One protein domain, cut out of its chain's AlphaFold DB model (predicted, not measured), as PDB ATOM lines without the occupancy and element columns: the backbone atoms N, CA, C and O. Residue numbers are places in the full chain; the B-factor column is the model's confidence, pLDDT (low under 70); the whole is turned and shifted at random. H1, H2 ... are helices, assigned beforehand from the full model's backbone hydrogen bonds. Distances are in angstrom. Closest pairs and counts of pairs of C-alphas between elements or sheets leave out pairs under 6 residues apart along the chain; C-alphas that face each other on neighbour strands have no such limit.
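This is residues 4 to 222 of the 752 residues of an uncharacterized protein of Aeromonas jandaei (UniProt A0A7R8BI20). You will see a long, loose row of helices: H5 to H9 run up and down side by side in a zigzag, with H1 to H4 gathered at one end and H10 to H15 at the other. At the first end H3 and H4 make a hairpin that stands crosswise to H5; at the other end H10, H11 and H13 pack round H12, and H14 and H15 lie beyond with few contacts. The printed part has 219 residues, with fifteen named helices, H1 to H15 in order along the chain, and no named strand; the class is all helix. It is loose, with a radius of gyration of the C-alphas of 22.0 A, and elongated, spanning 67 by 37 by 25 A.

Start at C-alpha 4 at (205.349, 228.589, 369.270), where H1 begins and runs to residue 11. Next come H2, residues 24 to 27, then H3, residues 32 to 44, 18.5 A long, and H4, residues 49 to 59, 15.2 A. Find C-alpha 62 at (207.926, 216.233, 391.061): from there H5, the longest helix by residues, runs to residue 76 over 20.8 A. H6, residues 83 to 96, is 20.2 A long; H7, residues 101 to 111, is 15.4 A; H8, residues 114 to 126, is 18.2 A. Read on through H9, residues 130 to 138, H10, residues 142 to 148, and H11, residues 152 to 161. H12, residues 171 to 183, is 18.5 A long; H13, residues 187 to 194, H14, residues 202 to 210, and H15, residues 216 to 220, follow, and H15 ends at C-alpha 220 at (165.547, 205.481, 357.988).

Look first at H5, H6 and H7, an up and down bundle, each helix running against the one before it. H5 and H6 touch, closest at the C-alphas of Ser 63 and Ala 93, 4.0 A, at a shallow tilt of 9 degrees. H6 touches H7 at Phe 90 and Ala 103, C-alphas 5.1 A apart. H1 touches H5, with residues 75 to 76 of H5 alone, about perpendicular at 88 degrees; the C-alphas of Ala 7 and Ile 76 are 4.4 A apart. H3 also touches H5, about perpendicular at 73 degrees, the C-alphas of Gly 35 and Leu 69 being 6.0 A apart. H3 and H4 form a hairpin, closest at the C-alphas of Tyr 38 and Val 51, 6.0 A. H2 and H3 only just touch, with 3 pairs of C-alphas within 8 A, and only at the corner. Beyond H7, the hairpins H7 and H8, then H8 and H9, continue; C-alphas 101 and 120 are 4.8 A apart, and C-alphas 121 and 133 5.7 A. H9 and H12 only just touch, only at their ends, with 3 pairs within 8 A. H12 touches H10, H11 and H13, closest to H13 at the C-alphas of Ser 178 and Gly 190, 4.0 A. H13 and H14 are near each other; H14 and H15 are close but not clearly touching, C-alphas 205 and 219 being 7.0 A apart. Each O i to N i+4 pair is within hydrogen-bond range in the helices other than H6, 9 of 10, and H2, too short for such a pair.

The C-alphas of Ile 25 and Asn 217, the two farthest apart, are 68.8 A apart. The printed part has no cut. Look at residues 12 to 23 for the long link, from H1 to H2. The mean pLDDT of the printed part is 88.7; residues 143 to 148, 216 to 217 and 219 to 222 of this model are under 70.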
ATOM      1  N   LYS A   4     205.578 229.372 370.493       90.12
ATOM      2  CA  LYS A   4     205.349 228.589 369.270       90.12
ATOM      3  C   LYS A   4     206.562 228.617 368.334       90.12
ATOM      4  O   LYS A   4     206.933 227.591 367.779       90.12
ATOM      5  N   GLU A   5     207.189 229.777 368.181       89.81
ATOM      6  CA  GLU A   5     208.422 229.956 367.409       89.81
ATOM      7  C   GLU A   5     209.577 229.131 368.010       89.81
ATOM      8  O   GLU A   5     210.253 228.407 367.284       89.81
ATOM      9  N   ILE A   6     209.736 229.137 369.338       92.88
ATOM     10  CA  ILE A   6     210.721 228.302 370.052       92.88
ATOM     11  C   ILE A   6     210.434 226.804 369.846       92.88
ATOM     12  O   ILE A   6     211.334 226.039 369.490       92.88
ATOM     13  N   ALA A   7     209.177 226.387 370.016       92.94
ATOM     14  CA  ALA A   7     208.707 225.023 369.790       92.94
ATOM     15  C   ALA A   7     208.985 224.535 368.357       92.94
ATOM     16  O   ALA A   7     209.534 223.445 368.159       92.94
ATOM     17  N   ASP A   8     208.673 225.362 367.354       90.19
ATOM     18  CA  ASP A   8     208.948 225.086 365.943       90.19
ATOM     19  C   ASP A   8     210.453 224.947 365.667       90.19
ATOM     20  O   ASP A   8     210.856 224.052 364.917       90.19
ATOM     21  N   LEU A   9     211.300 225.762 366.299       91.94
ATOM     22  CA  LEU A   9     212.755 225.672 366.160       91.94
ATOM     23  C   LEU A   9     213.320 224.394 366.810       91.94
ATOM     24  O   LEU A   9     214.105 223.696 366.164       91.94
ATOM     25  N   ILE A  10     212.883 224.019 368.021       92.19
ATOM     26  CA  ILE A  10     213.303 222.767 368.689       92.19
ATOM     27  C   ILE A  10     212.918 221.554 367.830       92.19
ATOM     28  O   ILE A  10     213.772 220.730 367.486       92.19
ATOM     29  N   ARG A  11     211.649 221.477 367.405       87.75
ATOM     30  CA  ARG A  11     211.100 220.391 366.573       87.75
ATOM     31  C   ARG A  11     211.816 220.241 365.223       87.75
ATOM     32  O   ARG A  11     211.968 219.129 364.701       87.75
ATOM     33  N   ASN A  12     212.297 221.348 364.659       86.50
ATOM     34  CA  ASN A  12     213.060 221.362 363.411       86.50
ATOM     35  C   ASN A  12     214.588 221.286 363.599       86.50
ATOM     36  O   ASN A  12     215.307 221.315 362.601       86.50
ATOM     37  N   LYS A  13     215.078 221.109 364.837       88.81
ATOM     38  CA  LYS A  13     216.507 221.086 365.209       88.81
ATOM     39  C   LYS A  13     217.275 222.352 364.795       88.81
ATOM     40  O   LYS A  13     218.444 222.285 364.432       88.81
ATOM     41  N   LYS A  14     216.610 223.508 364.856       91.00
ATOM     42  CA  LYS A  14     217.164 224.833 364.547       91.00
ATOM     43  C   LYS A  14     217.869 225.448 365.752       91.00
ATOM     44  O   LYS A  14     217.459 226.464 366.308       91.00
ATOM     45  N   PHE A  15     218.920 224.763 366.192       91.81
ATOM     46  CA  PHE A  15     219.631 225.057 367.430       91.81
ATOM     47  C   PHE A  15     220.446 226.360 367.380       91.81
ATOM     48  O   PHE A  15     220.692 226.931 368.442       91.81
ATOM     49  N   SER A  16     220.832 226.872 366.199       90.69
ATOM     50  CA  SER A  16     221.529 228.173 366.117       90.69
ATOM     51  C   SER A  16     220.642 229.375 366.447       90.69
ATOM     52  O   SER A  16     221.148 230.462 366.707       90.69
ATOM     53  N   GLU A  17     219.323 229.189 366.436       89.50
ATOM     54  CA  GLU A  17     218.330 230.237 366.687       89.50
ATOM     55  C   GLU A  17     217.914 230.327 368.165       89.50
ATOM     56  O   GLU A  17     217.255 231.279 368.569       89.50
ATOM     57  N   LEU A  18     218.307 229.347 368.984       91.50
ATOM     58  CA  LEU A  18     217.784 229.136 370.337       91.50
ATOM     59  C   LEU A  18     218.760 229.516 371.459       91.50
ATOM     60  O   LEU A  18     218.538 229.161 372.614       91.50
ATOM     61  N   THR A  19     219.813 230.275 371.151       87.81
ATOM     62  CA  THR A  19     220.824 230.728 372.128       87.81
ATOM     63  C   THR A  19     220.247 231.574 373.268       87.81
ATOM     64  O   THR A  19     220.834 231.625 374.344       87.81
ATOM     65  N   ILE A  20     219.062 232.173 373.089       89.19
ATOM     66  CA  ILE A  20     218.314 232.848 374.165       89.19
ATOM     67  C   ILE A  20     217.937 231.912 375.326       89.19
ATOM     68  O   ILE A  20     217.708 232.386 376.429       89.19
ATOM     69  N   LEU A  21     217.881 230.594 375.094       92.12
ATOM     70  CA  LEU A  21     217.610 229.594 376.129       92.12
ATOM     71  C   LEU A  21     218.875 229.173 376.891       92.12
ATOM     72  O   LEU A  21     218.760 228.495 377.911       92.12
ATOM     73  N   ASP A  22     220.070 229.557 376.427       87.31
ATOM     74  CA  ASP A  22     221.334 229.305 377.129       87.31
ATOM     75  C   ASP A  22     221.624 230.387 378.204       87.31
ATOM     76  O   ASP A  22     222.276 230.082 379.208       87.31
ATOM     77  N   ASP A  23     221.070 231.598 378.059       87.44
ATOM     78  CA  ASP A  23     221.251 232.766 378.943       87.44
ATOM     79  C   ASP A  23     220.294 232.760 380.166       87.44
ATOM     80  O   ASP A  23     219.074 232.802 379.983       87.44
ATOM     81  N   PRO A  24     220.806 232.765 381.418       85.69
ATOM     82  CA  PRO A  24     219.980 232.811 382.629       85.69
ATOM     83  C   PRO A  24     219.022 234.009 382.712       85.69
ATOM     84  O   PRO A  24     217.900 233.850 383.187       85.69
ATOM     85  N   ILE A  25     219.424 235.188 382.221       87.25
ATOM     86  CA  ILE A  25     218.633 236.424 382.342       87.25
ATOM     87  C   ILE A  25     217.342 236.325 381.521       87.25
ATOM     88  O   ILE A  25     216.327 236.913 381.895       87.25
ATOM     89  N   PHE A  26     217.355 235.577 380.415       85.62
ATOM     90  CA  PHE A  26     216.154 235.320 379.625       85.62
ATOM     91  C   PHE A  26     215.295 234.190 380.201       85.62
ATOM     92  O   PHE A  26     214.075 234.274 380.079       85.62
ATOM     93  N   LEU A  27     215.873 233.183 380.873       86.12
ATOM     94  CA  LEU A  27     215.085 232.156 381.575       86.12
ATOM     95  C   LEU A  27     214.209 232.761 382.681       86.12
ATOM     96  O   LEU A  27     213.039 232.412 382.799       86.12
ATOM     97  N   GLU A  28     214.750 233.705 383.454       85.00
ATOM     98  CA  GLU A  28     214.018 234.383 384.536       85.00
ATOM     99  C   GLU A  28     212.870 235.287 384.032       85.00
ATOM    100  O   GLU A  28     212.020 235.696 384.820       85.00
ATOM    101  N   GLN A  29     212.808 235.593 382.727       85.00
ATOM    102  CA  GLN A  29     211.763 236.441 382.127       85.00
ATOM    103  C   GLN A  29     210.516 235.673 381.662       85.00
ATOM    104  O   GLN A  29     209.487 236.304 381.414       85.00
ATOM    105  N   ASN A  30     210.587 234.348 381.505       86.12
ATOM    106  CA  ASN A  30     209.451 233.526 381.089       86.12
ATOM    107  C   ASN A  30     209.569 232.115 381.682       86.12
ATOM    108  O   ASN A  30     210.477 231.366 381.321       86.12
ATOM    109  N   GLU A  31     208.614 231.730 382.532       84.38
ATOM    110  CA  GLU A  31     208.595 230.418 383.189       84.38
ATOM    111  C   GLU A  31     208.672 229.254 382.186       84.38
ATOM    112  O   GLU A  31     209.342 228.261 382.464       84.38
ATOM    113  N   ASP A  32     208.098 229.382 380.984       91.81
ATOM    114  CA  ASP A  32     208.114 228.338 379.946       91.81
ATOM    115  C   ASP A  32     209.516 228.072 379.360       91.81
ATOM    116  O   ASP A  32     209.795 226.984 378.842       91.81
ATOM    117  N   TYR A  33     210.440 229.038 379.451       93.69
ATOM    118  CA  TYR A  33     211.784 228.903 378.879       93.69
ATOM    119  C   TYR A  33     212.621 227.825 379.578       93.69
ATOM    120  O   TYR A  33     213.473 227.221 378.927       93.69
ATOM    121  N   TYR A  34     212.367 227.512 380.854       93.56
ATOM    122  CA  TYR A  34     213.025 226.383 381.528       93.56
ATOM    123  C   TYR A  34     212.656 225.042 380.874       93.56
ATOM    124  O   TYR A  34     213.529 224.215 380.608       93.56
ATOM    125  N   GLY A  35     211.382 224.848 380.531       95.25
ATOM    126  CA  GLY A  35     210.885 223.693 379.791       95.25
ATOM    127  C   GLY A  35     211.437 223.649 378.369       95.25
ATOM    128  O   GLY A  35     211.954 222.615 377.943       95.25
ATOM    129  N   PHE A  36     211.433 224.770 377.643       96.44
ATOM    130  CA  PHE A  36     212.053 224.815 376.314       96.44
ATOM    131  C   PHE A  36     213.563 224.536 376.358       96.44
ATOM    132  O   PHE A  36     214.063 223.804 375.504       96.44
ATOM    133  N   ARG A  37     214.292 225.022 377.374       95.38
ATOM    134  CA  ARG A  37     215.708 224.682 377.609       95.38
ATOM    135  C   ARG A  37     215.883 223.193 377.905       95.38
ATOM    136  O   ARG A  37     216.774 222.574 377.330       95.38
ATOM    137  N   TYR A  38     215.024 222.599 378.736       94.94
ATOM    138  CA  TYR A  38     215.019 221.159 379.013       94.94
ATOM    139  C   TYR A  38     214.889 220.342 377.712       94.94
ATOM    140  O   TYR A  38     215.716 219.469 377.442       94.94
ATOM    141  N   PHE A  39     213.924 220.679 376.849       94.12
ATOM    142  CA  PHE A  39     213.743 219.999 375.560       94.12
ATOM    143  C   PHE A  39     214.806 220.347 374.505       94.12
ATOM    144  O   PHE A  39     215.084 219.508 373.651       94.12
ATOM    145  N   LEU A  40     215.447 221.520 374.562       93.94
ATOM    146  CA  LEU A  40     216.599 221.864 373.717       93.94
ATOM    147  C   LEU A  40     217.836 221.029 374.080       93.94
ATOM    148  O   LEU A  40     218.487 220.476 373.191       93.94
ATOM    149  N   LEU A  41     218.162 220.932 375.372       92.19
ATOM    150  CA  LEU A  41     219.272 220.111 375.858       92.19
ATOM    151  C   LEU A  41     219.025 218.635 375.539       92.19
ATOM    152  O   LEU A  41     219.899 217.990 374.956       92.19
ATOM    153  N   ASP A  42     217.807 218.138 375.778       90.06
ATOM    154  CA  ASP A  42     217.428 216.793 375.354       90.06
ATOM    155  C   ASP A  42     217.527 216.625 373.824       90.06
ATOM    156  O   ASP A  42     218.120 215.656 373.358       90.06
ATOM    157  N   ALA A  43     217.043 217.563 373.003       88.31
ATOM    158  CA  ALA A  43     217.150 217.462 371.543       88.31
ATOM    159  C   ALA A  43     218.612 217.409 371.048       88.31
ATOM    160  O   ALA A  43     218.892 216.729 370.053       88.31
ATOM    161  N   LYS A  44     219.537 218.061 371.768       87.44
ATOM    162  CA  LYS A  44     220.995 218.037 371.543       87.44
ATOM    163  C   LYS A  44     221.700 216.816 372.163       87.44
ATOM    164  O   LYS A  44     222.867 216.590 371.866       87.44
ATOM    165  N   GLY A  45     221.015 216.013 372.983       86.25
ATOM    166  CA  GLY A  45     221.596 214.854 373.679       86.25
ATOM    167  C   GLY A  45     222.481 215.216 374.878       86.25
ATOM    168  O   GLY A  45     223.370 214.446 375.234       86.25
ATOM    169  N   ILE A  46     222.255 216.387 375.473       89.88
ATOM    170  CA  ILE A  46     222.955 216.899 376.657       89.88
ATOM    171  C   ILE A  46     222.152 216.510 377.909       89.88
ATOM    172  O   ILE A  46     220.931 216.362 377.839       89.88
ATOM    173  N   ASP A  47     222.823 216.335 379.053       90.12
ATOM    174  CA  ASP A  47     222.138 216.102 380.328       90.12
ATOM    175  C   ASP A  47     221.147 217.235 380.662       90.12
ATOM    176  O   ASP A  47     221.398 218.415 380.409       90.12
ATOM    177  N   THR A  48     220.013 216.848 381.244       92.88
ATOM    178  CA  THR A  48     218.912 217.750 381.607       92.88
ATOM    179  C   THR A  48     218.715 217.884 383.117       92.88
ATOM    180  O   THR A  48     217.824 218.620 383.543       92.88
ATOM    181  N   SER A  49     219.531 217.207 383.934       92.31
ATOM    182  CA  SER A  49     219.308 217.058 385.376       92.31
ATOM    183  C   SER A  49     219.304 218.406 386.100       92.31
ATOM    184  O   SER A  49     218.361 218.698 386.829       92.31
ATOM    185  N   THR A  50     220.269 219.284 385.809       92.50
ATOM    186  CA  THR A  50     220.329 220.638 386.396       92.50
ATOM    187  C   THR A  50     219.082 221.473 386.088       92.50
ATOM    188  O   THR A  50     218.558 222.151 386.965       92.50
ATOM    189  N   VAL A  51     218.565 221.400 384.854       93.19
ATOM    190  CA  VAL A  51     217.365 222.159 384.455       93.19
ATOM    191  C   VAL A  51     216.104 221.549 385.074       93.19
ATOM    192  O   VAL A  51     215.188 222.282 385.438       93.19
ATOM    193  N   LEU A  52     216.062 220.226 385.264       93.44
ATOM    194  CA  LEU A  52     214.989 219.568 386.010       93.44
ATOM    195  C   LEU A  52     214.981 219.983 387.490       93.44
ATOM    196  O   LEU A  52     213.900 220.181 388.042       93.44
ATOM    197  N   ASP A  53     216.149 220.167 388.114       93.69
ATOM    198  CA  ASP A  53     216.255 220.693 389.481       93.69
ATOM    199  C   ASP A  53     215.769 222.150 389.578       93.69
ATOM    200  O   ASP A  53     215.136 222.517 390.567       93.69
ATOM    201  N   ASP A  54     216.018 222.987 388.566       91.31
ATOM    202  CA  ASP A  54     215.493 224.361 388.509       91.31
ATOM    203  C   ASP A  54     213.962 224.388 388.338       91.31
ATOM    204  O   ASP A  54     213.262 225.055 389.103       91.31
ATOM    205  N   ILE A  55     213.418 223.571 387.430       94.31
ATOM    206  CA  ILE A  55     211.966 223.359 387.279       94.31
ATOM    207  C   ILE A  55     211.354 222.848 388.599       94.31
ATOM    208  O   ILE A  55     210.288 223.302 389.020       94.31
ATOM    209  N   LEU A  56     212.029 221.933 389.302       94.38
ATOM    210  CA  LEU A  56     211.556 221.388 390.576       94.38
ATOM    211  C   LEU A  56     211.504 222.444 391.694       94.38
ATOM    212  O   LEU A  56     210.578 222.399 392.507       94.38
ATOM    213  N   LYS A  57     212.435 223.411 391.723       91.38
ATOM    214  CA  LYS A  57     212.386 224.554 392.658       91.38
ATOM    215  C   LYS A  57     211.146 225.415 392.408       91.38
ATOM    216  O   LYS A  57     210.447 225.743 393.363       91.38
ATOM    217  N   ASN A  58     210.848 225.716 391.144       89.25
ATOM    218  CA  ASN A  58     209.740 226.598 390.764       89.25
ATOM    219  C   ASN A  58     208.365 225.943 390.993       89.25
ATOM    220  O   ASN A  58     207.468 226.557 391.567       89.25
ATOM    221  N   HIS A  59     208.197 224.672 390.609       92.19
ATOM    222  CA  HIS A  59     206.908 223.972 390.728       92.19
ATOM    223  C   HIS A  59     206.710 223.226 392.063       92.19
ATOM    224  O   HIS A  59     205.616 222.722 392.335       92.19
ATOM    225  N   GLY A  60     207.741 223.150 392.913       91.38
ATOM    226  CA  GLY A  60     207.680 222.692 394.308       91.38
ATOM    227  C   GLY A  60     207.423 221.195 394.535       91.38
ATOM    228  O   GLY A  60     207.502 220.726 395.670       91.38
ATOM    229  N   SER A  61     207.113 220.417 393.494       95.38
ATOM    230  CA  SER A  61     206.974 218.960 393.577       95.38
ATOM    231  C   SER A  61     207.250 218.284 392.236       95.38
ATOM    232  O   SER A  61     207.001 218.854 391.173       95.38
ATOM    233  N   LEU A  62     207.703 217.025 392.276       95.12
ATOM    234  CA  LEU A  62     207.926 216.233 391.061       95.12
ATOM    235  C   LEU A  62     206.636 216.034 390.252       95.12
ATOM    236  O   LEU A  62     206.701 216.010 389.028       95.12
ATOM    237  N   SER A  63     205.464 215.939 390.897       97.00
ATOM    238  CA  SER A  63     204.194 215.829 390.164       97.00
ATOM    239  C   SER A  63     203.947 217.064 389.292       97.00
ATOM    240  O   SER A  63     203.781 216.927 388.082       97.00
ATOM    241  N   LYS A  64     204.035 218.268 389.877       96.81
ATOM    242  CA  LYS A  64     203.827 219.529 389.152       96.81
ATOM    243  C   LYS A  64     204.928 219.813 388.127       96.81
ATOM    244  O   LYS A  64     204.629 220.281 387.036       96.81
ATOM    245  N   ALA A  65     206.182 219.470 388.429       96.50
ATOM    246  CA  ALA A  65     207.289 219.589 387.477       96.50
ATOM    247  C   ALA A  65     207.078 218.715 386.222       96.50
ATOM    248  O   ALA A  65     207.335 219.163 385.104       96.50
ATOM    249  N   TYR A  66     206.567 217.487 386.380       96.38
ATOM    250  CA  TYR A  66     206.226 216.634 385.238       96.38
ATOM    251  C   TYR A  66     204.915 217.049 384.545       96.38
ATOM    252  O   TYR A  66     204.819 216.919 383.332       96.38
ATOM    253  N   GLU A  67     203.931 217.605 385.251       97.06
ATOM    254  CA  GLU A  67     202.727 218.200 384.645       97.06
ATOM    255  C   GLU A  67     203.073 219.396 383.732       97.06
ATOM    256  O   GLU A  67     202.628 219.467 382.583       97.06
ATOM    257  N   TYR A  68     203.944 220.287 384.209       96.81
ATOM    258  CA  TYR A  68     204.507 221.389 383.430       96.81
ATOM    259  C   TYR A  68     205.291 220.878 382.208       96.81
ATOM    260  O   TYR A  68     204.991 221.264 381.078       96.81
ATOM    261  N   LEU A  69     206.221 219.929 382.388       96.56
ATOM    262  CA  LEU A  69     206.976 219.357 381.263       96.56
ATOM    263  C   LEU A  69     206.080 218.629 380.245       96.56
ATOM    264  O   LEU A  69     206.369 218.678 379.052       96.56
ATOM    265  N   GLY A  70     204.980 218.004 380.676       95.81
ATOM    266  CA  GLY A  70     203.970 217.429 379.780       95.81
ATOM    267  C   GLY A  70     203.201 218.482 378.981       95.81
ATOM    268  O   GLY A  70     202.878 218.258 377.812       95.81
ATOM    269  N   THR A  71     202.975 219.654 379.575       95.50
ATOM    270  CA  THR A  71     202.353 220.806 378.912       95.50
ATOM    271  C   THR A  71     203.282 221.389 377.845       95.50
ATOM    272  O   THR A  71     202.885 221.464 376.682       95.50
ATOM    273  N   ILE A  72     204.546 221.671 378.183       96.19
ATOM    274  CA  ILE A  72     205.556 222.149 377.219       96.19
ATOM    275  C   ILE A  72     205.827 221.103 376.120       96.19
ATOM    276  O   ILE A  72     205.944 221.450 374.945       96.19
ATOM    277  N   ALA A  73     205.843 219.805 376.455       94.44
ATOM    278  CA  ALA A  73     205.948 218.735 375.461       94.44
ATOM    279  C   ALA A  73     204.815 218.794 374.423       94.44
ATOM    280  O   ALA A  73     205.065 218.557 373.243       94.44
ATOM    281  N   ARG A  74     203.586 219.136 374.829       92.31
ATOM    282  CA  ARG A  74     202.453 219.302 373.907       92.31
ATOM    283  C   ARG A  74     202.596 220.541 373.016       92.31
ATOM    284  O   ARG A  74     202.147 220.491 371.877       92.31
ATOM    285  N   GLU A  75     203.234 221.619 373.476       93.62
ATOM    286  CA  GLU A  75     203.519 222.785 372.618       93.62
ATOM    287  C   GLU A  75     204.576 222.476 371.548       93.62
ATOM    288  O   GLU A  75     204.432 222.894 370.397       93.62
ATOM    289  N   ILE A  76     205.611 221.703 371.899       92.31
ATOM    290  CA  ILE A  76     206.676 221.282 370.970       92.31
ATOM    291  C   ILE A  76     206.179 220.201 370.002       92.31
ATOM    292  O   ILE A  76     206.498 220.239 368.810       92.31
ATOM    293  N   TYR A  77     205.367 219.262 370.489       88.25
ATOM    294  CA  TYR A  77     204.853 218.121 369.732       88.25
ATOM    295  C   TYR A  77     203.299 218.103 369.706       88.25
ATOM    296  O   TYR A  77     202.671 217.239 370.317       88.25
ATOM    297  N   PRO A  78     202.649 219.068 369.015       84.81
ATOM    298  CA  PRO A  78     201.190 219.230 368.979       84.81
ATOM    299  C   PRO A  78     200.478 218.400 367.894       84.81
ATOM    300  O   PRO A  78     199.290 218.617 367.647       84.81
ATOM    301  N   ASN A  79     201.175 217.530 367.150       79.94
ATOM    302  CA  ASN A  79     200.563 216.837 366.013       79.94
ATOM    303  C   ASN A  79     199.822 215.568 366.462       79.94
ATOM    304  O   ASN A  79     200.234 214.901 367.406       79.94
ATOM    305  N   ILE A  80     198.787 215.165 365.717       71.50
ATOM    306  CA  ILE A  80     198.160 213.849 365.925       71.50
ATOM    307  C   ILE A  80     199.224 212.762 365.736       71.50
ATOM    308  O   ILE A  80     199.849 212.677 364.673       71.50
ATOM    309  N   GLY A  81     199.392 211.930 366.756       72.44
ATOM    310  CA  GLY A  81     200.414 210.902 366.853       72.44
ATOM    311  C   GLY A  81     201.540 211.207 367.854       72.44
ATOM    312  O   GLY A  81     202.180 210.262 368.331       72.44
ATOM    313  N   ASP A  82     201.764 212.476 368.195       78.19
ATOM    314  CA  ASP A  82     202.794 212.906 369.147       78.19
ATOM    315  C   ASP A  82     202.374 212.698 370.623       78.19
ATOM    316  O   ASP A  82     203.144 212.977 371.539       78.19
ATOM    317  N   GLU A  83     201.172 212.179 370.904       82.88
ATOM    318  CA  GLU A  83     200.573 212.193 372.250       82.88
ATOM    319  C   GLU A  83     201.428 211.462 373.297       82.88
ATOM    320  O   GLU A  83     201.398 211.795 374.480       82.88
ATOM    321  N   TYR A  84     202.229 210.481 372.873       80.44
ATOM    322  CA  TYR A  84     203.140 209.727 373.735       80.44
ATOM    323  C   TYR A  84     204.270 210.580 374.347       80.44
ATOM    324  O   TYR A  84     204.728 210.248 375.443       80.44
ATOM    325  N   PHE A  85     204.683 211.682 373.696       86.31
ATOM    326  CA  PHE A  85     205.652 212.634 374.251       86.31
ATOM    327  C   PHE A  85     205.119 213.174 375.582       86.31
ATOM    328  O   PHE A  85     205.640 212.827 376.643       86.31
ATOM    329  N   SER A  86     204.034 213.951 375.533       91.44
ATOM    330  CA  SER A  86     203.402 214.599 376.688       91.44
ATOM    331  C   SER A  86     202.776 213.600 377.667       91.44
ATOM    332  O   SER A  86     202.968 213.734 378.879       91.44
ATOM    333  N   LYS A  87     202.126 212.536 377.172       90.62
ATOM    334  CA  LYS A  87     201.572 211.443 377.994       90.62
ATOM    335  C   LYS A  87     202.613 210.868 378.950       90.62
ATOM    336  O   LYS A  87     202.286 210.646 380.112       90.62
ATOM    337  N   SER A  88     203.853 210.651 378.501       89.94
ATOM    338  CA  SER A  88     204.895 210.059 379.354       89.94
ATOM    339  C   SER A  88     205.240 210.923 380.578       89.94
ATOM    340  O   SER A  88     205.547 210.391 381.648       89.94
ATOM    341  N   TYR A  89     205.109 212.248 380.455       94.25
ATOM    342  CA  TYR A  89     205.259 213.192 381.559       94.25
ATOM    343  C   TYR A  89     204.017 213.204 382.463       94.25
ATOM    344  O   TYR A  89     204.157 213.036 383.674       94.25
ATOM    345  N   PHE A  90     202.799 213.283 381.914       95.12
ATOM    346  CA  PHE A  90     201.569 213.255 382.724       95.12
ATOM    347  C   PHE A  90     201.365 211.920 383.471       95.12
ATOM    348  O   PHE A  90     200.983 211.922 384.642       95.12
ATOM    349  N   GLN A  91     201.717 210.778 382.864       92.19
ATOM    350  CA  GLN A  91     201.760 209.470 383.541       92.19
ATOM    351  C   GLN A  91     202.719 209.483 384.738       92.19
ATOM    352  O   GLN A  91     202.453 208.857 385.766       92.19
ATOM    353  N   ARG A  92     203.837 210.208 384.626       92.38
ATOM    354  CA  ARG A  92     204.797 210.372 385.718       92.38
ATOM    355  C   ARG A  92     204.279 211.345 386.778       92.38
ATOM    356  O   ARG A  92     204.440 211.055 387.959       92.38
ATOM    357  N   ALA A  93     203.580 212.411 386.390       95.62
ATOM    358  CA  ALA A  93     202.917 213.326 387.318       95.62
ATOM    359  C   ALA A  93     201.914 212.593 388.231       95.62
ATOM    360  O   ALA A  93     202.038 212.687 389.456       95.62
ATOM    361  N   VAL A  94     201.008 211.778 387.666       94.75
ATOM    362  CA  VAL A  94     200.037 210.985 388.457       94.75
ATOM    363  C   VAL A  94     200.672 209.824 389.238       94.75
ATOM    364  O   VAL A  94     200.092 209.333 390.207       94.75
ATOM    365  N   LYS A  95     201.885 209.389 388.858       93.50
ATOM    366  CA  LYS A  95     202.688 208.414 389.621       93.50
ATOM    367  C   LYS A  95     203.308 209.027 390.883       93.50
ATOM    368  O   LYS A  95     203.489 208.299 391.856       93.50
ATOM    369  N   TYR A  96     203.605 210.332 390.882       94.69
ATOM    370  CA  TYR A  96     204.087 211.064 392.064       94.69
ATOM    371  C   TYR A  96     202.956 211.643 392.928       94.69
ATOM    372  O   TYR A  96     203.100 211.658 394.147       94.69
ATOM    373  N   ASP A  97     201.835 212.070 392.337       96.38
ATOM    374  CA  ASP A  97     200.616 212.433 393.073       96.38
ATOM    375  C   ASP A  97     199.353 211.991 392.319       96.38
ATOM    376  O   ASP A  97     199.011 212.526 391.265       96.38
ATOM    377  N   LYS A  98     198.623 211.033 392.899       94.19
ATOM    378  CA  LYS A  98     197.380 210.494 392.329       94.19
ATOM    379  C   LYS A  98     196.214 211.485 392.365       94.19
ATOM    380  O   LYS A  98     195.239 211.253 391.653       94.19
ATOM    381  N   ASN A  99     196.305 212.557 393.151       95.06
ATOM    382  CA  ASN A  99     195.268 213.581 393.275       95.06
ATOM    383  C   ASN A  99     195.422 214.711 392.240       95.06
ATOM    384  O   ASN A  99     194.626 215.650 392.238       95.06
ATOM    385  N   ASN A 100     196.414 214.628 391.345       95.75
ATOM    386  CA  ASN A 100     196.621 215.609 390.285       95.75
ATOM    387  C   ASN A 100     195.507 215.525 389.215       95.75
ATOM    388  O   ASN A 100     195.625 214.825 388.206       95.75
ATOM    389  N   THR A 101     194.406 216.245 389.457       94.88
ATOM    390  CA  THR A 101     193.224 216.321 388.575       94.88
ATOM    391  C   THR A 101     193.569 216.756 387.149       94.88
ATOM    392  O   THR A 101     193.004 216.212 386.196       94.88
ATOM    393  N   ASN A 102     194.525 217.679 386.984       94.62
ATOM    394  CA  ASN A 102     194.904 218.214 385.679       94.62
ATOM    395  C   ASN A 102     195.716 217.195 384.869       94.62
ATOM    396  O   ASN A 102     195.382 216.922 383.722       94.62
ATOM    397  N   ALA A 103     196.692 216.522 385.484       96.12
ATOM    398  CA  ALA A 103     197.411 215.436 384.823       96.12
ATOM    399  C   ALA A 103     196.484 214.261 384.445       96.12
ATOM    400  O   ALA A 103     196.660 213.680 383.377       96.12
ATOM    401  N   TRP A 104     195.453 213.940 385.242       95.62
ATOM    402  CA  TRP A 104     194.412 212.985 384.821       95.62
ATOM    403  C   TRP A 104     193.553 213.501 383.655       95.62
ATOM    404  O   TRP A 104     193.211 212.720 382.769       95.62
ATOM    405  N   TRP A 105     193.227 214.796 383.626       94.38
ATOM    406  CA  TRP A 105     192.466 215.411 382.532       94.38
ATOM    407  C   TRP A 105     193.236 215.374 381.207       94.38
ATOM    408  O   TRP A 105     192.701 214.990 380.168       94.38
ATOM    409  N   GLU A 106     194.525 215.696 381.258       94.44
ATOM    410  CA  GLU A 106     195.404 215.645 380.094       94.44
ATOM    411  C   GLU A 106     195.648 214.208 379.622       94.44
ATOM    412  O   GLU A 106     195.649 213.939 378.421       94.44
ATOM    413  N   LEU A 107     195.753 213.240 380.542       91.94
ATOM    414  CA  LEU A 107     195.790 211.823 380.173       91.94
ATOM    415  C   LEU A 107     194.513 211.374 379.456       91.94
ATOM    416  O   LEU A 107     194.630 210.640 378.472       91.94
ATOM    417  N   TYR A 108     193.326 211.829 379.879       90.69
ATOM    418  CA  TYR A 108     192.080 211.567 379.152       90.69
ATOM    419  C   TYR A 108     192.154 212.088 377.711       90.69
ATOM    420  O   TYR A 108     192.008 211.294 376.784       90.69
ATOM    421  N   HIS A 109     192.464 213.370 377.494       87.75
ATOM    422  CA  HIS A 109     192.548 213.933 376.139       87.75
ATOM    423  C   HIS A 109     193.605 213.248 375.249       87.75
ATOM    424  O   HIS A 109     193.391 213.101 374.047       87.75
ATOM    425  N   LEU A 110     194.734 212.809 375.819       85.88
ATOM    426  CA  LEU A 110     195.843 212.187 375.079       85.88
ATOM    427  C   LEU A 110     195.659 210.687 374.794       85.88
ATOM    428  O   LEU A 110     196.406 210.120 373.998       85.88
ATOM    429  N   THR A 111     194.722 210.010 375.465       82.31
ATOM    430  CA  THR A 111     194.555 208.545 375.350       82.31
ATOM    431  C   THR A 111     193.132 208.090 375.064       82.31
ATOM    432  O   THR A 111     192.951 206.998 374.532       82.31
ATOM    433  N   ASN A 112     192.140 208.930 375.360       82.06
ATOM    434  CA  ASN A 112     190.714 208.609 375.430       82.06
ATOM    435  C   ASN A 112     190.356 207.596 376.540       82.06
ATOM    436  O   ASN A 112     189.262 207.036 376.520       82.06
ATOM    437  N   ASP A 113     191.248 207.395 377.522       85.19
ATOM    438  CA  ASP A 113     191.020 206.560 378.707       85.19
ATOM    439  C   ASP A 113     189.844 207.096 379.544       85.19
ATOM    440  O   ASP A 113     189.925 208.152 380.182       85.19
ATOM    441  N   SER A 114     188.750 206.334 379.560       86.62
ATOM    442  CA  SER A 114     187.563 206.604 380.372       86.62
ATOM    443  C   SER A 114     187.867 206.684 381.863       86.62
ATOM    444  O   SER A 114     187.258 207.469 382.587       86.62
ATOM    445  N   ASP A 115     188.826 205.901 382.343       88.31
ATOM    446  CA  ASP A 115     189.115 205.825 383.763       88.31
ATOM    447  C   ASP A 115     189.936 207.046 384.195       88.31
ATOM    448  O   ASP A 115     189.876 207.446 385.356       88.31
ATOM    449  N   ALA A 116     190.708 207.653 383.287       91.12
ATOM    450  CA  ALA A 116     191.335 208.957 383.503       91.12
ATOM    451  C   ALA A 116     190.281 210.079 383.555       91.12
ATOM    452  O   ALA A 116     190.340 210.924 384.453       91.12
ATOM    453  N   PHE A 117     189.274 210.036 382.671       92.19
ATOM    454  CA  PHE A 117     188.127 210.952 382.691       92.19
ATOM    455  C   PHE A 117     187.392 210.907 384.037       92.19
ATOM    456  O   PHE A 117     187.303 211.928 384.724       92.19
ATOM    457  N   PHE A 118     186.926 209.728 384.461       91.62
ATOM    458  CA  PHE A 118     186.138 209.593 385.688       91.62
ATOM    459  C   PHE A 118     186.937 209.949 386.949       91.62
ATOM    460  O   PHE A 118     186.413 210.658 387.810       91.62
ATOM    461  N   LYS A 119     188.227 209.581 387.036       93.62
ATOM    462  CA  LYS A 119     189.117 210.042 388.124       93.62
ATOM    463  C   LYS A 119     189.224 211.566 388.163       93.62
ATOM    464  O   LYS A 119     189.096 212.154 389.234       93.62
ATOM    465  N   SER A 120     189.430 212.205 387.012       95.00
ATOM    466  CA  SER A 120     189.589 213.658 386.911       95.00
ATOM    467  C   SER A 120     188.308 214.417 387.291       95.00
ATOM    468  O   SER A 120     188.360 215.363 388.075       95.00
ATOM    469  N   VAL A 121     187.143 213.968 386.809       94.31
ATOM    470  CA  VAL A 121     185.835 214.550 387.168       94.31
ATOM    471  C   VAL A 121     185.517 214.344 388.652       94.31
ATOM    472  O   VAL A 121     184.999 215.250 389.303       94.31
ATOM    473  N   LYS A 122     185.853 213.176 389.213       95.25
ATOM    474  CA  LYS A 122     185.616 212.859 390.627       95.25
ATOM    475  C   LYS A 122     186.463 213.704 391.575       95.25
ATOM    476  O   LYS A 122     185.912 214.265 392.516       95.25
ATOM    477  N   LEU A 123     187.758 213.864 391.287       96.12
ATOM    478  CA  LEU A 123     188.652 214.735 392.059       96.12
ATOM    479  C   LEU A 123     188.140 216.184 392.099       96.12
ATOM    480  O   LEU A 123     188.144 216.803 393.161       96.12
ATOM    481  N   ASP A 124     187.646 216.710 390.976       96.06
ATOM    482  CA  ASP A 124     187.068 218.057 390.921       96.06
ATOM    483  C   ASP A 124     185.735 218.169 391.667       96.06
ATOM    484  O   ASP A 124     185.489 219.174 392.335       96.06
ATOM    485  N   TYR A 125     184.874 217.154 391.566       95.50
ATOM    486  CA  TYR A 125     183.589 217.131 392.261       95.50
ATOM    487  C   TYR A 125     183.777 217.091 393.784       95.50
ATOM    488  O   TYR A 125     183.172 217.892 394.499       95.50
ATOM    489  N   ASP A 126     184.665 216.220 394.270       95.06
ATOM    490  CA  ASP A 126     185.019 216.115 395.689       95.06
ATOM    491  C   ASP A 126     185.712 217.406 396.191       95.06
ATOM    492  O   ASP A 126     185.525 217.814 397.341       95.06
ATOM    493  N   ALA A 127     186.428 218.120 395.310       94.69
ATOM    494  CA  ALA A 127     186.996 219.449 395.563       94.69
ATOM    495  C   ALA A 127     185.999 220.624 395.424       94.69
ATOM    496  O   ALA A 127     186.378 221.761 395.692       94.69
ATOM    497  N   ASN A 128     184.727 220.377 395.075       95.81
ATOM    498  CA  ASN A 128     183.672 221.382 394.840       95.81
ATOM    499  C   ASN A 128     183.874 222.302 393.605       95.81
ATOM    500  O   ASN A 128     183.262 223.368 393.513       95.81
ATOM    501  N   ASN A 129     184.665 221.884 392.612       95.19
ATOM    502  CA  ASN A 129     184.964 222.643 391.388       95.19
ATOM    503  C   ASN A 129     183.867 222.481 390.303       95.19
ATOM    504  O   ASN A 129     184.136 222.016 389.192       95.19
ATOM    505  N   PHE A 130     182.614 222.838 390.608       95.06
ATOM    506  CA  PHE A 130     181.443 222.526 389.760       95.06
ATOM    507  C   PHE A 130     181.481 223.121 388.338       95.06
ATOM    508  O   PHE A 130     180.996 222.482 387.402       95.06
ATOM    509  N   ASP A 131     182.110 224.284 388.142       93.38
ATOM    510  CA  ASP A 131     182.303 224.876 386.808       93.38
ATOM    511  C   ASP A 131     183.259 224.037 385.946       93.38
ATOM    512  O   ASP A 131     183.025 223.825 384.754       93.38
ATOM    513  N   LEU A 132     184.321 223.498 386.558       92.44
ATOM    514  CA  LEU A 132     185.282 222.635 385.875       92.44
ATOM    515  C   LEU A 132     184.672 221.257 385.588       92.44
ATOM    516  O   LEU A 132     184.821 220.758 384.476       92.44
ATOM    517  N   VAL A 133     183.891 220.699 386.523       95.25
ATOM    518  CA  VAL A 133     183.066 219.501 386.276       95.25
ATOM    519  C   VAL A 133     182.115 219.733 385.096       95.25
ATOM    520  O   VAL A 133     182.083 218.917 384.178       95.25
ATOM    521  N   SER A 134     181.406 220.867 385.056       94.25
ATOM    522  CA  SER A 134     180.534 221.228 383.929       94.25
ATOM    523  C   SER A 134     181.303 221.312 382.612       94.25
ATOM    524  O   SER A 134     180.843 220.779 381.606       94.25
ATOM    525  N   LYS A 135     182.493 221.925 382.591       92.94
ATOM    526  CA  LYS A 135     183.341 221.950 381.389       92.94
ATOM    527  C   LYS A 135     183.695 220.529 380.932       92.94
ATOM    528  O   LYS A 135     183.489 220.203 379.766       92.94
ATOM    529  N   LYS A 136     184.167 219.680 381.850       93.31
ATOM    530  CA  LYS A 136     184.604 218.303 381.562       93.31
ATOM    531  C   LYS A 136     183.466 217.415 381.046       93.31
ATOM    532  O   LYS A 136     183.660 216.684 380.083       93.31
ATOM    533  N   LEU A 137     182.260 217.529 381.611       92.31
ATOM    534  CA  LEU A 137     181.070 216.778 381.172       92.31
ATOM    535  C   LEU A 137     180.547 217.179 379.778       92.31
ATOM    536  O   LEU A 137     179.764 216.444 379.178       92.31
ATOM    537  N   ASN A 138     180.968 218.336 379.266       91.12
ATOM    538  CA  ASN A 138     180.533 218.896 377.986       91.12
ATOM    539  C   ASN A 138     181.551 218.730 376.847       91.12
ATOM    540  O   ASN A 138     181.191 218.941 375.686       91.12
ATOM    541  N   ASP A 139     182.784 218.340 377.174       87.38
ATOM    542  CA  ASP A 139     183.924 218.173 376.261       87.38
ATOM    543  C   ASP A 139     184.242 216.676 376.047       87.38
ATOM    544  O   ASP A 139     185.365 216.204 376.223       87.38
ATOM    545  N   ILE A 140     183.193 215.898 375.748       83.31
ATOM    546  CA  ILE A 140     183.236 214.431 375.661       83.31
ATOM    547  C   ILE A 140     183.243 213.957 374.206       83.31
ATOM    548  O   ILE A 140     182.308 214.209 373.442       83.31
ATOM    549  N   TYR A 141     184.242 213.154 373.832       76.56
ATOM    550  CA  TYR A 141     184.267 212.496 372.524       76.56
ATOM    551  C   TYR A 141     183.403 211.220 372.508       76.56
ATOM    552  O   TYR A 141     183.882 210.108 372.754       76.56
ATOM    553  N   LEU A 142     182.112 211.397 372.195       70.44
ATOM    554  CA  LEU A 142     181.063 210.363 372.222       70.44
ATOM    555  C   LEU A 142     181.467 208.976 371.671       70.44
ATOM    556  O   LEU A 142     181.158 207.994 372.347       70.44
ATOM    557  N   PRO A 143     182.145 208.833 370.508       65.81
ATOM    558  CA  PRO A 143     182.518 207.518 369.983       65.81
ATOM    559  C   PRO A 143     183.265 206.617 370.977       65.81
ATOM    560  O   PRO A 143     182.845 205.475 371.142       65.81
ATOM    561  N   TYR A 144     184.292 207.118 371.676       65.12
ATOM    562  CA  TYR A 144     185.145 206.283 372.537       65.12
ATOM    563  C   TYR A 144     184.446 205.882 373.842       65.12
ATOM    564  O   TYR A 144     184.414 204.704 374.198       65.12
ATOM    565  N   ILE A 145     183.787 206.838 374.511       69.31
ATOM    566  CA  ILE A 145     182.993 206.541 375.716       69.31
ATOM    567  C   ILE A 145     181.825 205.587 375.384       69.31
ATOM    568  O   ILE A 145     181.444 204.757 376.207       69.31
ATOM    569  N   SER A 146     181.293 205.621 374.154       60.50
ATOM    570  CA  SER A 146     180.237 204.697 373.721       60.50
ATOM    571  C   SER A 146     180.691 203.261 373.439       60.50
ATOM    572  O   SER A 146     179.835 202.370 373.430       60.50
ATOM    573  N   SER A 147     181.982 203.004 373.207       58.50
ATOM    574  CA  SER A 147     182.464 201.693 372.748       58.50
ATOM    575  C   SER A 147     183.088 200.812 373.832       58.50
ATOM    576  O   SER A 147     182.932 199.597 373.735       58.50
ATOM    577  N   GLU A 148     183.776 201.377 374.833       59.94
ATOM    578  CA  GLU A 148     184.711 200.588 375.667       59.94
ATOM    579  C   GLU A 148     184.484 200.656 377.192       59.94
ATOM    580  O   GLU A 148     184.875 199.723 377.895       59.94
ATOM    581  N   HIS A 149     183.817 201.687 377.727       77.75
ATOM    582  CA  HIS A 149     183.673 201.844 379.181       77.75
ATOM    583  C   HIS A 149     182.481 201.065 379.770       77.75
ATOM    584  O   HIS A 149     181.325 201.303 379.416       77.75
ATOM    585  N   ASN A 150     182.773 200.160 380.712       75.62
ATOM    586  CA  ASN A 150     181.818 199.193 381.270       75.62
ATOM    587  C   ASN A 150     181.618 199.292 382.801       75.62
ATOM    588  O   ASN A 150     180.933 198.436 383.362       75.62
ATOM    589  N   ASN A 151     182.203 200.275 383.502       86.00
ATOM    590  CA  ASN A 151     182.020 200.386 384.953       86.00
ATOM    591  C   ASN A 151     180.670 201.037 385.291       86.00
ATOM    592  O   ASN A 151     180.418 202.185 384.931       86.00
ATOM    593  N   ILE A 152     179.796 200.318 385.997       87.25
ATOM    594  CA  ILE A 152     178.471 200.835 386.359       87.25
ATOM    595  C   ILE A 152     178.538 201.891 387.473       87.25
ATOM    596  O   ILE A 152     177.774 202.850 387.425       87.25
ATOM    597  N   ASP A 153     179.505 201.793 388.396       90.56
ATOM    598  CA  ASP A 153     179.684 202.767 389.485       90.56
ATOM    599  C   ASP A 153     180.024 204.172 388.950       90.56
ATOM    600  O   ASP A 153     179.589 205.183 389.505       90.56
ATOM    601  N   ASP A 154     180.789 204.239 387.855       91.31
ATOM    602  CA  ASP A 154     181.154 205.489 387.183       91.31
ATOM    603  C   ASP A 154     179.965 206.078 386.396       91.31
ATOM    604  O   ASP A 154     179.769 207.297 386.383       91.31
ATOM    605  N   TRP A 155     179.103 205.231 385.819       92.00
ATOM    606  CA  TRP A 155     177.850 205.661 385.184       92.00
ATOM    607  C   TRP A 155     176.800 206.153 386.193       92.00
ATOM    608  O   TRP A 155     176.172 207.190 385.960       92.00
ATOM    609  N   ASP A 156     176.643 205.479 387.333       92.88
ATOM    610  CA  ASP A 156     175.790 205.944 388.434       92.88
ATOM    611  C   ASP A 156     176.339 207.239 389.056       92.88
ATOM    612  O   ASP A 156     175.573 208.152 389.382       92.88
ATOM    613  N   PHE A 157     177.668 207.380 389.156       94.25
ATOM    614  CA  PHE A 157     178.310 208.641 389.532       94.25
ATOM    615  C   PHE A 157     178.011 209.760 388.520       94.25
ATOM    616  O   PHE A 157     177.617 210.845 388.948       94.25
ATOM    617  N   PHE A 158     178.110 209.502 387.209       93.00
ATOM    618  CA  PHE A 158     177.758 210.465 386.152       93.00
ATOM    619  C   PHE A 158     176.318 210.968 386.313       93.00
ATOM    620  O   PHE A 158     176.079 212.174 386.383       93.00
ATOM    621  N   ILE A 159     175.352 210.052 386.440       93.94
ATOM    622  CA  ILE A 159     173.937 210.402 386.621       93.94
ATOM    623  C   ILE A 159     173.763 211.235 387.898       93.94
ATOM    624  O   ILE A 159     173.183 212.322 387.843       93.94
ATOM    625  N   LYS A 160     174.334 210.792 389.025       95.06
ATOM    626  CA  LYS A 160     174.268 211.490 390.318       95.06
ATOM    627  C   LYS A 160     174.803 212.924 390.255       95.06
ATOM    628  O   LYS A 160     174.178 213.817 390.822       95.06
ATOM    629  N   ILE A 161     175.939 213.177 389.598       94.81
ATOM    630  CA  ILE A 161     176.493 214.542 389.530       94.81
ATOM    631  C   ILE A 161     175.688 215.447 388.591       94.81
ATOM    632  O   ILE A 161     175.549 216.631 388.880       94.81
ATOM    633  N   THR A 162     175.065 214.904 387.538       92.75
ATOM    634  CA  THR A 162     174.173 215.681 386.649       92.75
ATOM    635  C   THR A 162     172.835 216.090 387.286       92.75
ATOM    636  O   THR A 162     172.089 216.851 386.681       92.75
ATOM    637  N   GLN A 163     172.542 215.637 388.513       92.12
ATOM    638  CA  GLN A 163     171.377 216.054 389.313       92.12
ATOM    639  C   GLN A 163     171.670 217.235 390.265       92.12
ATOM    640  O   GLN A 163     170.792 217.652 391.015       92.12
ATOM    641  N   ASN A 164     172.898 217.766 390.285       91.25
ATOM    642  CA  ASN A 164     173.279 218.939 391.079       91.25
ATOM    643  C   ASN A 164     173.050 220.208 390.244       91.25
ATOM    644  O   ASN A 164     173.698 220.369 389.216       91.25
ATOM    645  N   ASP A 165     172.198 221.131 390.708       91.81
ATOM    646  CA  ASP A 165     171.789 222.352 389.977       91.81
ATOM    647  C   ASP A 165     172.950 223.271 389.537       91.81
ATOM    648  O   ASP A 165     172.768 224.175 388.722       91.81
ATOM    649  N   ARG A 166     174.158 223.061 390.080       93.62
ATOM    650  CA  ARG A 166     175.395 223.769 389.701       93.62
ATOM    651  C   ARG A 166     176.150 223.114 388.535       93.62
ATOM    652  O   ARG A 166     177.241 223.566 388.202       93.62
ATOM    653  N   ILE A 167     175.614 222.045 387.946       93.50
ATOM    654  CA  ILE A 167     176.191 221.334 386.803       93.50
ATOM    655  C   ILE A 167     175.265 221.473 385.589       93.50
ATOM    656  O   ILE A 167     174.054 221.296 385.689       93.50
ATOM    657  N   SER A 168     175.836 221.805 384.428       93.44
ATOM    658  CA  SER A 168     175.087 222.089 383.193       93.44
ATOM    659  C   SER A 168     175.543 221.219 382.018       93.44
ATOM    660  O   SER A 168     176.720 220.872 381.927       93.44
ATOM    661  N   LEU A 169     174.622 220.867 381.106       92.50
ATOM    662  CA  LEU A 169     174.885 219.989 379.954       92.50
ATOM    663  C   LEU A 169     174.424 220.590 378.611       92.50
ATOM    664  O   LEU A 169     173.267 220.985 378.447       92.50
ATOM    665  N   ASN A 170     175.321 220.563 377.626       91.31
ATOM    666  CA  ASN A 170     175.064 220.768 376.202       91.31
ATOM    667  C   ASN A 170     174.559 219.464 375.542       91.31
ATOM    668  O   ASN A 170     174.414 218.433 376.199       91.31
ATOM    669  N   ASP A 171     174.310 219.473 374.232       88.44
ATOM    670  CA  ASP A 171     173.754 218.305 373.530       88.44
ATOM    671  C   ASP A 171     174.727 217.114 373.403       88.44
ATOM    672  O   ASP A 171     174.287 215.976 373.227       88.44
ATOM    673  N   THR A 172     176.035 217.329 373.566       86.69
ATOM    674  CA  THR A 172     177.047 216.262 373.699       86.69
ATOM    675  C   THR A 172     176.985 215.627 375.091       86.69
ATOM    676  O   THR A 172     176.961 214.400 375.220       86.69
ATOM    677  N   GLY A 173     176.867 216.450 376.137       89.25
ATOM    678  CA  GLY A 173     176.629 216.011 377.511       89.25
ATOM    679  C   GLY A 173     175.313 215.238 377.647       89.25
ATOM    680  O   GLY A 173     175.291 214.157 378.232       89.25
ATOM    681  N   LYS A 174     174.232 215.707 377.006       92.06
ATOM    682  CA  LYS A 174     172.943 214.993 376.923       92.06
ATOM    683  C   LYS A 174     173.066 213.654 376.185       92.06
ATOM    684  O   LYS A 174     172.572 212.652 376.690       92.06
ATOM    685  N   GLN A 175     173.750 213.596 375.038       90.69
ATOM    686  CA  GLN A 175     174.016 212.326 374.339       90.69
ATOM    687  C   GLN A 175     174.865 211.351 375.172       90.69
ATOM    688  O   GLN A 175     174.700 210.138 375.055       90.69
ATOM    689  N   THR A 176     175.737 211.860 376.045       89.69
ATOM    690  CA  THR A 176     176.472 211.025 377.008       89.69
ATOM    691  C   THR A 176     175.567 210.570 378.157       89.69
ATOM    692  O   THR A 176     175.649 209.425 378.586       89.69
ATOM    693  N   LEU A 177     174.638 211.415 378.612       92.94
ATOM    694  CA  LEU A 177     173.652 211.068 379.635       92.94
ATOM    695  C   LEU A 177     172.629 210.025 379.140       92.94
ATOM    696  O   LEU A 177     172.261 209.131 379.899       92.94
ATOM    697  N   SER A 178     172.205 210.064 377.871       92.19
ATOM    698  CA  SER A 178     171.352 209.004 377.307       92.19
ATOM    699  C   SER A 178     172.095 207.671 377.179       92.19
ATOM    700  O   SER A 178     171.516 206.620 377.440       92.19
ATOM    701  N   LEU A 179     173.397 207.705 376.889       90.25
ATOM    702  CA  LEU A 179     174.277 206.537 376.953       90.25
ATOM    703  C   LEU A 179     174.461 206.020 378.397       90.25
ATOM    704  O   LEU A 179     174.406 204.810 378.610       90.25
ATOM    705  N   ALA A 180     174.602 206.904 379.391       91.31
ATOM    706  CA  ALA A 180     174.655 206.527 380.807       91.31
ATOM    707  C   ALA A 180     173.372 205.794 381.235       91.31
ATOM    708  O   ALA A 180     173.433 204.693 381.781       91.31
ATOM    709  N   TYR A 181     172.204 206.353 380.892       94.06
ATOM    710  CA  TYR A 181     170.903 205.725 381.132       94.06
ATOM    711  C   TYR A 181     170.697 204.408 380.363       94.06
ATOM    712  O   TYR A 181     169.933 203.559 380.818       94.06
ATOM    713  N   PHE A 182     171.374 204.191 379.230       91.19
ATOM    714  CA  PHE A 182     171.389 202.884 378.563       91.19
ATOM    715  C   PHE A 182     172.140 201.838 379.402       91.19
ATOM    716  O   PHE A 182     171.621 200.742 379.611       91.19
ATOM    717  N   TYR A 183     173.331 202.171 379.913       89.56
ATOM    718  CA  TYR A 183     174.148 201.237 380.699       89.56
ATOM    719  C   TYR A 183     173.591 200.959 382.103       89.56
ATOM    720  O   TYR A 183     173.697 199.830 382.581       89.56
ATOM    721  N   THR A 184     172.906 201.921 382.729       90.25
ATOM    722  CA  THR A 184     172.185 201.716 384.003       90.25
ATOM    723  C   THR A 184     170.765 201.154 383.821       90.25
ATOM    724  O   THR A 184     169.999 201.061 384.776       90.25
ATOM    725  N   ASN A 185     170.409 200.711 382.604       91.00
ATOM    726  CA  ASN A 185     169.114 200.116 382.225       91.00
ATOM    727  C   ASN A 185     167.879 201.031 382.391       91.00
ATOM    728  O   ASN A 185     166.738 200.573 382.287       91.00
ATOM    729  N   ASN A 186     168.073 202.335 382.590       91.50
ATOM    730  CA  ASN A 186     167.013 203.327 382.769       91.50
ATOM    731  C   ASN A 186     166.542 203.911 381.416       91.50
ATOM    732  O   ASN A 186     166.592 205.117 381.159       91.50
ATOM    733  N   PHE A 187     166.120 203.023 380.508       91.50
ATOM    734  CA  PHE A 187     165.947 203.331 379.082       91.50
ATOM    735  C   PHE A 187     164.989 204.492 378.778       91.50
ATOM    736  O   PHE A 187     165.223 205.207 377.807       91.50
ATOM    737  N   GLU A 188     163.943 204.703 379.584       92.00
ATOM    738  CA  GLU A 188     162.947 205.768 379.367       92.00
ATOM    739  C   GLU A 188     163.582 207.165 379.415       92.00
ATOM    740  O   GLU A 188     163.366 207.980 378.517       92.00
ATOM    741  N   HIS A 189     164.451 207.415 380.400       92.50
ATOM    742  CA  HIS A 189     165.173 208.681 380.524       92.50
ATOM    743  C   HIS A 189     166.134 208.902 379.342       92.50
ATOM    744  O   HIS A 189     166.271 210.026 378.857       92.50
ATOM    745  N   GLY A 190     166.736 207.832 378.812       92.25
ATOM    746  CA  GLY A 190     167.564 207.899 377.606       92.25
ATOM    747  C   GLY A 190     166.772 208.148 376.313       92.25
ATOM    748  O   GLY A 190     167.197 208.956 375.488       92.25
ATOM    749  N   ILE A 191     165.598 207.524 376.145       91.06
ATOM    750  CA  ILE A 191     164.705 207.737 374.986       91.06
ATOM    751  C   ILE A 191     164.161 209.171 374.974       91.06
ATOM    752  O   ILE A 191     164.140 209.807 373.921       91.06
ATOM    753  N   ASN A 192     163.788 209.714 376.137       92.31
ATOM    754  CA  ASN A 192     163.346 211.106 376.265       92.31
ATOM    755  C   ASN A 192     164.414 212.099 375.774       92.31
ATOM    756  O   ASN A 192     164.078 213.088 375.125       92.31
ATOM    757  N   ILE A 193     165.698 211.809 376.011       91.31
ATOM    758  CA  ILE A 193     166.806 212.606 375.470       91.31
ATOM    759  C   ILE A 193     166.953 212.404 373.954       91.31
ATOM    760  O   ILE A 193     167.085 213.393 373.236       91.31
ATOM    761  N   ILE A 194     166.894 211.170 373.440       87.81
ATOM    762  CA  ILE A 194     166.976 210.898 371.988       87.81
ATOM    763  C   ILE A 194     165.898 211.670 371.217       87.81
ATOM    764  O   ILE A 194     166.202 212.309 370.214       87.81
ATOM    765  N   ASN A 195     164.663 211.678 371.723       87.94
ATOM    766  CA  ASN A 195     163.540 212.385 371.105       87.94
ATOM    767  C   ASN A 195     163.651 213.921 371.187       87.94
ATOM    768  O   ASN A 195     162.887 214.617 370.523       87.94
ATOM    769  N   SER A 196     164.584 214.457 371.983       89.06
ATOM    770  CA  SER A 196     164.837 215.901 372.104       89.06
ATOM    771  C   SER A 196     165.885 216.439 371.115       89.06
ATOM    772  O   SER A 196     166.217 217.621 371.171       89.06
ATOM    773  N   LEU A 197     166.415 215.591 370.222       85.25
ATOM    774  CA  LEU A 197     167.548 215.897 369.340       85.25
ATOM    775  C   LEU A 197     167.196 215.662 367.856       85.25
ATOM    776  O   LEU A 197     166.711 214.599 367.480       85.25
ATOM    777  N   GLU A 198     167.476 216.642 366.989       76.88
ATOM    778  CA  GLU A 198     167.086 216.622 365.561       76.88
ATOM    779  C   GLU A 198     167.844 215.574 364.722       76.88
ATOM    780  O   GLU A 198     167.317 214.975 363.775       76.88
ATOM    781  N   SER A 199     169.113 215.357 365.063       74.19
ATOM    782  CA  SER A 199     169.987 214.362 364.450       74.19
ATOM    783  C   SER A 199     170.873 213.727 365.518       74.19
ATOM    784  O   SER A 199     171.167 214.342 366.542       74.19
ATOM    785  N   LEU A 200     171.268 212.472 365.299       76.44
ATOM    786  CA  LEU A 200     171.982 211.674 366.290       76.44
ATOM    787  C   LEU A 200     173.064 210.825 365.624       76.44
ATOM    788  O   LEU A 200     172.939 210.435 364.460       76.44
ATOM    789  N   ASN A 201     174.113 210.487 366.374       75.94
ATOM    790  CA  ASN A 201     175.140 209.570 365.893       75.94
ATOM    791  C   ASN A 201     174.542 208.173 365.636       75.94
ATOM    792  O   ASN A 201     173.951 207.566 366.534       75.94
ATOM    793  N   LEU A 202     174.750 207.633 364.429       75.62
ATOM    794  CA  LEU A 202     174.236 206.321 364.014       75.62
ATOM    795  C   LEU A 202     174.672 205.180 364.956       75.62
ATOM    796  O   LEU A 202     173.938 204.213 365.122       75.62
ATOM    797  N   THR A 203     175.815 205.309 365.636       77.19
ATOM    798  CA  THR A 203     176.286 204.343 366.648       77.19
ATOM    799  C   THR A 203     175.354 204.272 367.864       77.19
ATOM    800  O   THR A 203     175.077 203.183 368.366       77.19
ATOM    801  N   ILE A 204     174.828 205.416 368.317       82.06
ATOM    802  CA  ILE A 204     173.900 205.497 369.458       82.06
ATOM    803  C   ILE A 204     172.514 204.992 369.033       82.06
ATOM    804  O   ILE A 204     171.922 204.172 369.737       82.06
ATOM    805  N   LEU A 205     172.042 205.394 367.845       82.88
ATOM    806  CA  LEU A 205     170.801 204.864 367.262       82.88
ATOM    807  C   LEU A 205     170.862 203.336 367.122       82.88
ATOM    808  O   LEU A 205     169.939 202.651 367.551       82.88
ATOM    809  N   ASN A 206     171.969 202.788 366.615       83.12
ATOM    810  CA  ASN A 206     172.147 201.343 366.467       83.12
ATOM    811  C   ASN A 206     172.107 200.599 367.814       83.12
ATOM    812  O   ASN A 206     171.504 199.531 367.870       83.12
ATOM    813  N   LYS A 207     172.668 201.145 368.909       84.69
ATOM    814  CA  LYS A 207     172.543 200.532 370.250       84.69
ATOM    815  C   LYS A 207     171.077 200.421 370.690       84.69
ATOM    816  O   LYS A 207     170.645 199.346 371.094       84.69
ATOM    817  N   TYR A 208     170.305 201.503 370.571       89.50
ATOM    818  CA  TYR A 208     168.886 201.511 370.951       89.50
ATOM    819  C   TYR A 208     168.013 200.667 370.004       89.50
ATOM    820  O   TYR A 208     167.107 199.973 370.465       89.50
ATOM    821  N   TYR A 209     168.302 200.669 368.702       83.81
ATOM    822  CA  TYR A 209     167.590 199.878 367.694       83.81
ATOM    823  C   TYR A 209     167.820 198.371 367.888       83.81
ATOM    824  O   TYR A 209     166.860 197.613 368.006       83.81
ATOM    825  N   LEU A 210     169.076 197.932 368.036       85.75
ATOM    826  CA  LEU A 210     169.417 196.523 368.291       85.75
ATOM    827  C   LEU A 210     168.894 196.022 369.651       85.75
ATOM    828  O   LEU A 210     168.581 194.842 369.794       85.75
ATOM    829  N   ALA A 211     168.740 196.914 370.634       87.25
ATOM    830  CA  ALA A 211     168.090 196.624 371.915       87.25
ATOM    831  C   ALA A 211     166.542 196.656 371.860       87.25
ATOM    832  O   ALA A 211     165.895 196.537 372.904       87.25
ATOM    833  N   ASN A 212     165.946 196.813 370.668       88.00
ATOM    834  CA  ASN A 212     164.503 196.939 370.421       88.00
ATOM    835  C   ASN A 212     163.839 198.058 371.254       88.00
ATOM    836  O   ASN A 212     162.772 197.869 371.838       88.00
ATOM    837  N   LYS A 213     164.503 199.220 371.350       92.44
ATOM    838  CA  LYS A 213     164.028 200.414 372.078       92.44
ATOM    839  C   LYS A 213     163.554 201.553 371.163       92.44
ATOM    840  O   LYS A 213     162.851 202.435 371.640       92.44
ATOM    841  N   ILE A 214     163.931 201.532 369.882       85.88
ATOM    842  CA  ILE A 214     163.470 202.441 368.812       85.88
ATOM    843  C   ILE A 214     163.278 201.650 367.506       85.88
ATOM    844  O   ILE A 214     163.754 200.519 367.410       85.88
ATOM    845  N   ASP A 215     162.597 202.223 366.506       79.00
ATOM    846  CA  ASP A 215     162.192 201.516 365.278       79.00
ATOM    847  C   ASP A 215     163.006 201.878 364.014       79.00
ATOM    848  O   ASP A 215     163.857 202.771 364.005       79.00
ATOM    849  N   GLN A 216     162.729 201.179 362.906       67.25
ATOM    850  CA  GLN A 216     163.410 201.405 361.628       67.25
ATOM    851  C   GLN A 216     163.053 202.756 360.977       67.25
ATOM    852  O   GLN A 216     163.870 203.285 360.226       67.25
ATOM    853  N   ASN A 217     161.894 203.360 361.258       69.75
ATOM    854  CA  ASN A 217     161.516 204.669 360.699       69.75
ATOM    855  C   ASN A 217     162.291 205.810 361.382       69.75
ATOM    856  O   ASN A 217     162.764 206.745 360.728       69.75
ATOM    857  N   THR A 218     162.514 205.662 362.689       72.00
ATOM    858  CA  THR A 218     163.396 206.492 363.518       72.00
ATOM    859  C   THR A 218     164.826 206.505 362.954       72.00
ATOM    860  O   THR A 218     165.484 207.542 362.965       72.00
ATOM    861  N   VAL A 219     165.285 205.385 362.377       69.56
ATOM    862  CA  VAL A 219     166.603 205.261 361.719       69.56
ATOM    863  C   VAL A 219     166.594 205.700 360.242       69.56
ATOM    864  O   VAL A 219     167.533 206.349 359.789       69.56
ATOM    865  N   THR A 220     165.557 205.362 359.468       63.16
ATOM    866  CA  THR A 220     165.547 205.481 357.988       63.16
ATOM    867  C   THR A 220     165.194 206.885 357.487       63.16
ATOM    868  O   THR A 220     165.337 207.179 356.301       63.16
ATOM    869  N   SER A 221     164.821 207.806 358.373       66.19
ATOM    870  CA  SER A 221     164.568 209.224 358.069       66.19
ATOM    871  C   SER A 221     165.847 210.030 357.698       66.19
ATOM    872  O   SER A 221     165.986 211.170 358.146       66.19
ATOM    873  N   LYS A 222     166.805 209.426 356.943       61.47
ATOM    874  CA  LYS A 222     168.216 209.870 356.766       61.47
ATOM    875  C   LYS A 222     168.997 209.489 355.453       61.47
ATOM    876  O   LYS A 222     170.130 209.951 355.350       61.47
TER     877      LYS A 222